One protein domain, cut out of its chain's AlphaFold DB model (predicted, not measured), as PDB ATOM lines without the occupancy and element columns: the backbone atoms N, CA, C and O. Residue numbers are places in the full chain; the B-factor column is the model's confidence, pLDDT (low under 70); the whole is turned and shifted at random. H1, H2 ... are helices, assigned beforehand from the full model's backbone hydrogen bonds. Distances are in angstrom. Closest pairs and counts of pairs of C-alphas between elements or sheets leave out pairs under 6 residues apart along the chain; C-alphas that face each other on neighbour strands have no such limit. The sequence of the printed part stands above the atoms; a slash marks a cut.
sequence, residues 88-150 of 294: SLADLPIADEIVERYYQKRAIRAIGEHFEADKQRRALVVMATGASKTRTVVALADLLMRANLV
ATOM      1  N   SER A  88     279.173 277.198 289.552       88.31
ATOM      2  CA  SER A  88     279.674 278.418 288.916       88.31
ATOM      3  C   SER A  88     280.610 279.172 289.857       88.31
ATOM      4  O   SER A  88     280.326 279.376 291.041       88.31
ATOM      5  N   LEU A  89     281.731 279.631 289.307       88.00
ATOM      6  CA  LEU A  89     282.677 280.489 290.003       88.00
ATOM      7  C   LEU A  89     282.080 281.846 290.367       88.00
ATOM      8  O   LEU A  89     282.599 282.473 291.287       88.00
ATOM      9  N   ALA A  90     281.041 282.314 289.672       87.06
ATOM     10  CA  ALA A  90     280.372 283.572 289.993       87.06
ATOM     11  C   ALA A  90     279.629 283.491 291.337       87.06
ATOM     12  O   ALA A  90     279.745 284.404 292.156       87.06
ATOM     13  N   ASP A  91     278.965 282.362 291.589       88.12
ATOM     14  CA  ASP A  91     278.098 282.160 292.757       88.12
ATOM     15  C   ASP A  91     278.889 281.869 294.036       88.12
ATOM     16  O   ASP A  91     278.436 282.139 295.149       88.12
ATOM     17  N   LEU A  92     280.104 281.332 293.903       91.12
ATOM     18  CA  LEU A  92     280.929 281.006 295.057       91.12
ATOM     19  C   LEU A  92     281.553 282.265 295.680       91.12
ATOM     20  O   LEU A  92     282.160 283.079 294.968       91.12
ATOM     21  N   PRO A  93     281.481 282.431 297.014       90.62
ATOM     22  CA  PRO A  93     282.174 283.515 297.693       90.62
ATOM     23  C   PRO A  93     283.687 283.272 297.676       90.62
ATOM     24  O   PRO A  93     284.170 282.146 297.850       90.62
ATOM     25  N   ILE A  94     284.442 284.353 297.474       90.25
ATOM     26  CA  ILE A  94     285.896 284.363 297.659       90.25
ATOM     27  C   ILE A  94     286.154 284.481 299.162       90.25
ATOM     28  O   ILE A  94     285.524 285.303 299.818       90.25
ATOM     29  N   ALA A  95     287.060 283.664 299.699       86.88
ATOM     30  CA  ALA A  95     287.390 283.689 301.119       86.88
ATOM     31  C   ALA A  95     288.123 284.991 301.488       86.88
ATOM     32  O   ALA A  95     289.288 285.193 301.126       86.88
ATOM     33  N   ASP A  96     287.433 285.859 302.224       86.75
ATOM     34  CA  ASP A  96     287.954 287.156 302.664       86.75
ATOM     35  C   ASP A  96     289.137 287.011 303.635       86.75
ATOM     36  O   ASP A  96     290.050 287.834 303.623       86.75
ATOM     37  N   GLU A  97     289.184 285.902 304.375       85.50
ATOM     38  CA  GLU A  97     290.285 285.503 305.263       85.50
ATOM     39  C   GLU A  97     291.621 285.313 304.520       85.50
ATOM     40  O   GLU A  97     292.702 285.510 305.079       85.50
ATOM     41  N   ILE A  98     291.567 284.931 303.239       84.88
ATOM     42  CA  ILE A  98     292.760 284.751 302.401       84.88
ATOM     43  C   ILE A  98     293.075 286.051 301.649       84.88
ATOM     44  O   ILE A  98     294.247 286.395 301.437       84.88
ATOM     45  N   VAL A  99     292.033 286.767 301.213       86.94
ATOM     46  CA  VAL A  99     292.134 287.922 300.318       86.94
ATOM     47  C   VAL A  99     291.309 289.101 300.826       86.94
ATOM     48  O   VAL A  99     290.109 289.205 300.594       86.94
ATOM     49  N   GLU A 100     292.006 290.074 301.405       87.25
ATOM     50  CA  GLU A 100     291.387 291.274 301.975       87.25
ATOM     51  C   GLU A 100     291.233 292.408 300.943       87.25
ATOM     52  O   GLU A 100     290.331 293.240 301.036       87.25
ATOM     53  N   ARG A 101     292.113 292.478 299.932       89.88
ATOM     54  CA  ARG A 101     292.209 293.655 299.050       89.88
ATOM     55  C   ARG A 101     291.312 293.527 297.816       89.88
ATOM     56  O   ARG A 101     291.352 292.527 297.099       89.88
ATOM     57  N   TYR A 102     290.584 294.598 297.489       90.75
ATOM     58  CA  TYR A 102     289.604 294.611 296.390       90.75
ATOM     59  C   TYR A 102     290.192 294.201 295.028       90.75
ATOM     60  O   TYR A 102     289.557 293.473 294.268       90.75
ATOM     61  N   TYR A 103     291.422 294.623 294.708       90.94
ATOM     62  CA  TYR A 103     292.038 294.332 293.411       90.94
ATOM     63  C   TYR A 103     292.367 292.843 293.243       90.94
ATOM     64  O   TYR A 103     292.386 292.341 292.121       90.94
ATOM     65  N   GLN A 104     292.611 292.130 294.346       92.00
ATOM     66  CA  GLN A 104     292.850 290.688 294.336       92.00
ATOM     67  C   GLN A 104     291.539 289.949 294.073       92.00
ATOM     68  O   GLN A 104     291.500 289.095 293.190       92.00
ATOM     69  N   LYS A 105     290.449 290.342 294.751       92.69
ATOM     70  CA  LYS A 105     289.103 289.810 294.485       92.69
ATOM     71  C   LYS A 105     288.702 290.051 293.028       92.69
ATOM     72  O   LYS A 105     288.276 289.121 292.348       92.69
ATOM     73  N   ARG A 106     288.937 291.264 292.511       92.69
ATOM     74  CA  ARG A 106     288.673 291.607 291.104       92.69
ATOM     75  C   ARG A 106     289.493 290.755 290.136       92.69
ATOM     76  O   ARG A 106     288.951 290.287 289.143       92.69
ATOM     77  N   ALA A 107     290.777 290.531 290.422       92.81
ATOM     78  CA  ALA A 107     291.622 289.666 289.599       92.81
ATOM     79  C   ALA A 107     291.111 288.217 289.586       92.81
ATOM     80  O   ALA A 107     291.024 287.619 288.520       92.81
ATOM     81  N   ILE A 108     290.725 287.671 290.743       93.56
ATOM     82  CA  ILE A 108     290.182 286.310 290.856       93.56
ATOM     83  C   ILE A 108     288.866 286.179 290.079       93.56
ATOM     84  O   ILE A 108     288.722 285.232 289.310       93.56
ATOM     85  N   ARG A 109     287.943 287.143 290.215       94.19
ATOM     86  CA  ARG A 109     286.678 287.154 289.460       94.19
ATOM     87  C   ARG A 109     286.910 287.211 287.952       94.19
ATOM     88  O   ARG A 109     286.375 286.372 287.240       94.19
ATOM     89  N   ALA A 110     287.792 288.096 287.488       93.62
ATOM     90  CA  ALA A 110     288.127 288.196 286.068       93.62
ATOM     91  C   ALA A 110     288.736 286.895 285.510       93.62
ATOM     92  O   ALA A 110     288.453 286.511 284.380       93.62
ATOM     93  N   ILE A 111     289.563 286.189 286.295       94.00
ATOM     94  CA  ILE A 111     290.095 284.875 285.897       94.00
ATOM     95  C   ILE A 111     288.977 283.828 285.853       94.00
ATOM     96  O   ILE A 111     288.950 283.013 284.932       94.00
ATOM     97  N   GLY A 112     288.062 283.847 286.825       92.56
ATOM     98  CA  GLY A 112     286.922 282.934 286.861       92.56
ATOM     99  C   GLY A 112     286.001 283.103 285.654       92.56
ATOM    100  O   GLY A 112     285.711 282.124 284.968       92.56
ATOM    101  N   GLU A 113     285.640 284.343 285.327       92.31
ATOM    102  CA  GLU A 113     284.878 284.686 284.119       92.31
ATOM    103  C   GLU A 113     285.605 284.229 282.848       92.31
ATOM    104  O   GLU A 113     285.006 283.603 281.976       92.31
ATOM    105  N   HIS A 114     286.918 284.442 282.764       92.81
ATOM    106  CA  HIS A 114     287.710 284.000 281.617       92.81
ATOM    107  C   HIS A 114     287.698 282.471 281.424       92.81
ATOM    108  O   HIS A 114     287.745 281.964 280.300       92.81
ATOM    109  N   PHE A 115     287.629 281.710 282.515       90.38
ATOM    110  CA  PHE A 115     287.563 280.252 282.453       90.38
ATOM    111  C   PHE A 115     286.151 279.735 282.165       90.38
ATOM    112  O   PHE A 115     285.995 278.781 281.397       90.38
ATOM    113  N   GLU A 116     285.121 280.356 282.740       88.31
ATOM    114  CA  GLU A 116     283.736 279.889 282.618       88.31
ATOM    115  C   GLU A 116     282.975 280.468 281.431       88.31
ATOM    116  O   GLU A 116     282.281 279.708 280.751       88.31
ATOM    117  N   ALA A 117     283.088 281.771 281.177       87.69
ATOM    118  CA  ALA A 117     282.374 282.457 280.105       87.69
ATOM    119  C   ALA A 117     283.138 282.339 278.782       87.69
ATOM    120  O   ALA A 117     282.602 281.814 277.809       87.69
ATOM    121  N   ASP A 118     284.424 282.713 278.763       88.06
ATOM    122  CA  ASP A 118     285.224 282.693 277.524       88.06
ATOM    123  C   ASP A 118     285.726 281.285 277.142       88.06
ATOM    124  O   ASP A 118     286.348 281.103 276.089       88.06
ATOM    125  N   LYS A 119     285.515 280.289 278.018       87.31
ATOM    126  CA  LYS A 119     286.018 278.904 277.893       87.31
ATOM    127  C   LYS A 119     287.528 278.816 277.660       87.31
ATOM    128  O   LYS A 119     288.027 277.854 277.061       87.31
ATOM    129  N   GLN A 120     288.278 279.805 278.139       88.44
ATOM    130  CA  GLN A 120     289.728 279.826 278.016       88.44
ATOM    131  C   GLN A 120     290.372 279.043 279.156       88.44
ATOM    132  O   GLN A 120     289.859 278.946 280.261       88.44
ATOM    133  N   ARG A 121     291.532 278.447 278.887       85.81
ATOM    134  CA  ARG A 121     292.241 277.581 279.855       85.81
ATOM    135  C   ARG A 121     293.550 278.187 280.348       85.81
ATOM    136  O   ARG A 121     294.264 277.574 281.137       85.81
ATOM    137  N   ARG A 122     293.917 279.348 279.808       90.31
ATOM    138  CA  ARG A 122     295.182 280.035 280.067       90.31
ATOM    139  C   ARG A 122     294.862 281.473 280.424       90.31
ATOM    140  O   ARG A 122     294.200 282.140 279.648       90.31
ATOM    141  N   ALA A 123     295.371 281.932 281.556       91.56
ATOM    142  CA  ALA A 123     295.267 283.319 281.976       91.56
ATOM    143  C   ALA A 123     296.660 283.849 282.316       91.56
ATOM    144  O   ALA A 123     297.496 283.121 282.859       91.56
ATOM    145  N   LEU A 124     296.905 285.121 282.003       92.19
ATOM    146  CA  LEU A 124     298.091 285.847 282.440       92.19
ATOM    147  C   LEU A 124     297.650 286.973 283.365       92.19
ATOM    148  O   LEU A 124     296.878 287.838 282.964       92.19
ATOM    149  N   VAL A 125     298.173 286.969 284.586       90.44
ATOM    150  CA  VAL A 125     297.858 287.980 285.594       90.44
ATOM    151  C   VAL A 125     299.110 288.800 285.859       90.44
ATOM    152  O   VAL A 125     300.145 288.259 286.254       90.44
ATOM    153  N   VAL A 126     299.019 290.110 285.643       89.75
ATOM    154  CA  VAL A 126     300.118 291.043 285.897       89.75
ATOM    155  C   VAL A 126     299.856 291.765 287.212       89.75
ATOM    156  O   VAL A 126     298.844 292.436 287.381       89.75
ATOM    157  N   MET A 127     300.779 291.618 288.162       87.62
ATOM    158  CA  MET A 127     300.709 292.273 289.469       87.62
ATOM    159  C   MET A 127     302.083 292.797 289.878       87.62
ATOM    160  O   MET A 127     303.109 292.151 289.624       87.62
ATOM    161  N   ALA A 128     302.089 293.933 290.578       88.75
ATOM    162  CA  ALA A 128     303.295 294.499 291.166       88.75
ATOM    163  C   ALA A 128     303.937 293.543 292.195       88.75
ATOM    164  O   ALA A 128     303.275 292.722 292.841       88.75
ATOM    165  N   THR A 129     305.256 293.631 292.356       83.62
ATOM    166  CA  THR A 129     305.972 292.983 293.466       83.62
ATOM    167  C   THR A 129     305.484 293.559 294.795       83.62
ATOM    168  O   THR A 129     305.297 294.762 294.906       83.62
ATOM    169  N   GLY A 130     305.224 292.703 295.788       77.75
ATOM    170  CA  GLY A 130     304.626 293.123 297.065       77.75
ATOM    171  C   GLY A 130     303.090 293.188 297.077       77.75
ATOM    172  O   GLY A 130     302.499 293.343 298.139       77.75
ATOM    173  N   ALA A 131     302.410 292.970 295.944       78.25
ATOM    174  CA  ALA A 131     300.941 292.942 295.876       78.25
ATOM    175  C   ALA A 131     300.301 291.623 296.373       78.25
ATOM    176  O   ALA A 131     299.147 291.343 296.053       78.25
ATOM    177  N   SER A 132     301.045 290.804 297.129       83.75
ATOM    178  CA  SER A 132     300.613 289.495 297.646       83.75
ATOM    179  C   SER A 132     300.116 288.531 296.553       83.75
ATOM    180  O   SER A 132     299.040 287.936 296.648       83.75
ATOM    181  N   LYS A 133     300.939 288.355 295.503       90.12
ATOM    182  CA  LYS A 133     300.698 287.418 294.386       90.12
ATOM    183  C   LYS A 133     300.382 286.004 294.878       90.12
ATOM    184  O   LYS A 133     299.405 285.413 294.438       90.12
ATOM    185  N   THR A 134     301.163 285.502 295.836       88.44
ATOM    186  CA  THR A 134     300.992 284.156 296.399       88.44
ATOM    187  C   THR A 134     299.616 283.984 297.042       88.44
ATOM    188  O   THR A 134     298.910 283.058 296.670       88.44
ATOM    189  N   ARG A 135     299.169 284.916 297.902       89.12
ATOM    190  CA  ARG A 135     297.819 284.867 298.509       89.12
ATOM    191  C   ARG A 135     296.700 284.857 297.467       89.12
ATOM    192  O   ARG A 135     295.754 284.091 297.589       89.12
ATOM    193  N   THR A 136     296.845 285.662 296.414       91.94
ATOM    194  CA  THR A 136     295.860 285.718 295.320       91.94
ATOM    195  C   THR A 136     295.745 284.367 294.607       91.94
ATOM    196  O   THR A 136     294.642 283.913 294.318       91.94
ATOM    197  N   VAL A 137     296.877 283.697 294.352       91.94
ATOM    198  CA  VAL A 137     296.899 282.362 293.728       91.94
ATOM    199  C   VAL A 137     296.324 281.296 294.660       91.94
ATOM    200  O   VAL A 137     295.614 280.415 294.187       91.94
ATOM    201  N   VAL A 138     296.592 281.382 295.965       92.19
ATOM    202  CA  VAL A 138     296.042 280.448 296.957       92.19
ATOM    203  C   VAL A 138     294.514 280.547 297.001       92.19
ATOM    204  O   VAL A 138     293.845 279.534 296.839       92.19
ATOM    205  N   ALA A 139     293.948 281.754 297.089       92.50
ATOM    206  CA  ALA A 139     292.493 281.935 297.049       92.50
ATOM    207  C   ALA A 139     291.862 281.524 295.711       92.50
ATOM    208  O   ALA A 139     290.755 280.993 295.686       92.50
ATOM    209  N   LEU A 140     292.557 281.739 294.590       93.12
ATOM    210  CA  LEU A 140     292.100 281.232 293.296       93.12
ATOM    211  C   LEU A 140     292.067 279.697 293.281       93.12
ATOM    212  O   LEU A 140     291.108 279.116 292.781       93.12
ATOM    213  N   ALA A 141     293.100 279.040 293.813       92.38
ATOM    214  CA  ALA A 141     293.156 277.585 293.895       92.38
ATOM    215  C   ALA A 141     292.026 277.030 294.775       92.38
ATOM    216  O   ALA A 141     291.339 276.109 294.340       92.38
ATOM    217  N   ASP A 142     291.789 277.635 295.943       91.75
ATOM    218  CA  ASP A 142     290.648 277.321 296.810       91.75
ATOM    219  C   ASP A 142     289.319 277.395 296.043       91.75
ATOM    220  O   ASP A 142     288.583 276.410 295.962       91.75
ATOM    221  N   LEU A 143     289.050 278.537 295.402       92.44
ATOM    222  CA  LEU A 143     287.807 278.765 294.668       92.44
ATOM    223  C   LEU A 143     287.599 277.715 293.563       92.44
ATOM    224  O   LEU A 143     286.522 277.134 293.454       92.44
ATOM    225  N   LEU A 144     288.637 277.426 292.771       91.75
ATOM    226  CA  LEU A 144     288.571 276.430 291.695       91.75
ATOM    227  C   LEU A 144     288.378 275.000 292.223       91.75
ATOM    228  O   LEU A 144     287.753 274.173 291.549       91.75
ATOM    229  N   MET A 145     288.937 274.687 293.395       90.44
ATOM    230  CA  MET A 145     288.781 273.383 294.044       90.44
ATOM    231  C   MET A 145     287.367 273.214 294.605       90.44
ATOM    232  O   MET A 145     286.757 272.168 294.374       90.44
ATOM    233  N   ARG A 146     286.820 274.241 295.268       90.50
ATOM    234  CA  ARG A 146     285.431 274.258 295.764       90.50
ATOM    235  C   ARG A 146     284.404 274.234 294.634       90.50
ATOM    236  O   ARG A 146     283.380 273.575 294.762       90.50
ATOM    237  N   ALA A 147     284.716 274.853 293.497       90.44
ATOM    238  CA  ALA A 147     283.907 274.786 292.278       90.44
ATOM    239  C   ALA A 147     283.962 273.428 291.555       90.44
ATOM    240  O   ALA A 147     283.301 273.241 290.532       90.44
ATOM    241  N   ASN A 148     284.775 272.483 292.045       89.50
ATOM    242  CA  ASN A 148     285.010 271.176 291.430       89.50
ATOM    243  C   ASN A 148     285.554 271.255 289.982       89.50
ATOM    244  O   ASN A 148     285.441 270.315 289.189       89.50
ATOM    245  N   LEU A 149     286.199 272.374 289.628       87.00
ATOM    246  CA  LEU A 149     286.833 272.566 288.321       87.00
ATOM    247  C   LEU A 149     288.214 271.906 288.268       87.00
ATOM    248  O   LEU A 149     288.605 271.324 287.247       87.00
ATOM    249  N   VAL A 150     288.953 271.936 289.380       88.31
ATOM    250  CA  VAL A 150     290.293 271.346 289.485       88.31
ATOM    251  C   VAL A 150     290.353 270.311 290.607       88.31
ATOM    252  O   VAL A 150     289.836 270.510 291.699       88.31
TER     253      VAL A 150
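Overview. This is residues 88 to 150 of the 294 residues of the protein "Putative restriction endonuclease domain protein" of Candidatus Microthrix parvicella RN1 (UniProt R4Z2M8). Two helices of similar length, H1 and H2, run the same way at a steep tilt and touch through a part of each, while a long link sweeps back from the end of H1 to the beginning of H2. A second long stretch with no named element, residues 88 to 101, leads into H1. The printed part has 63 residues with two named helices, H1 then H2, and no named strand; its class is all helix, though under half of the residues, 29 of the 63, are in named elements. It is compact, with a radius of gyration of the C-alphas of 11.1 A, and spans 30 by 23 by 18 A.

Arrangement. Start at Ser 88 and go past residue 101 to reach H1, residues 102 to 116; beyond the long link you come to H2, residues 133 to 146. H1 and H2 touch, with 5 pairs of C-alphas within 8 A. Look at Gln 104 and Thr 136 for their closest C-alphas, 5.9 A apart. H1 touches H2 with residues 104 to 108 alone, and H2 touches H1 with residues 136 to 140 alone. Their lines stand at a steep tilt of 44 degrees, the same way, with centres 10.6 A apart. In H1 and H2 every O i to N i+4 pair is within hydrogen-bond range.

Along the chain. Find C-alpha 102 at (289.604, 294.611, 296.390); from there H1 runs 21.0 A to C-alpha 116 at (283.736, 279.889, 282.618). H2 runs 20.2 A from Lys 133 to Arg 146, whose C-alpha is at (285.431, 274.258, 295.764).

Size, cuts and confidence. The two C-alphas farthest apart, those of Ser 88 and Thr 129, are 30.4 A apart. The link from H1 to H2, 16 residues, is long. The printed part has no cut; its mean pLDDT is 89.5, and no printed residue is under 70.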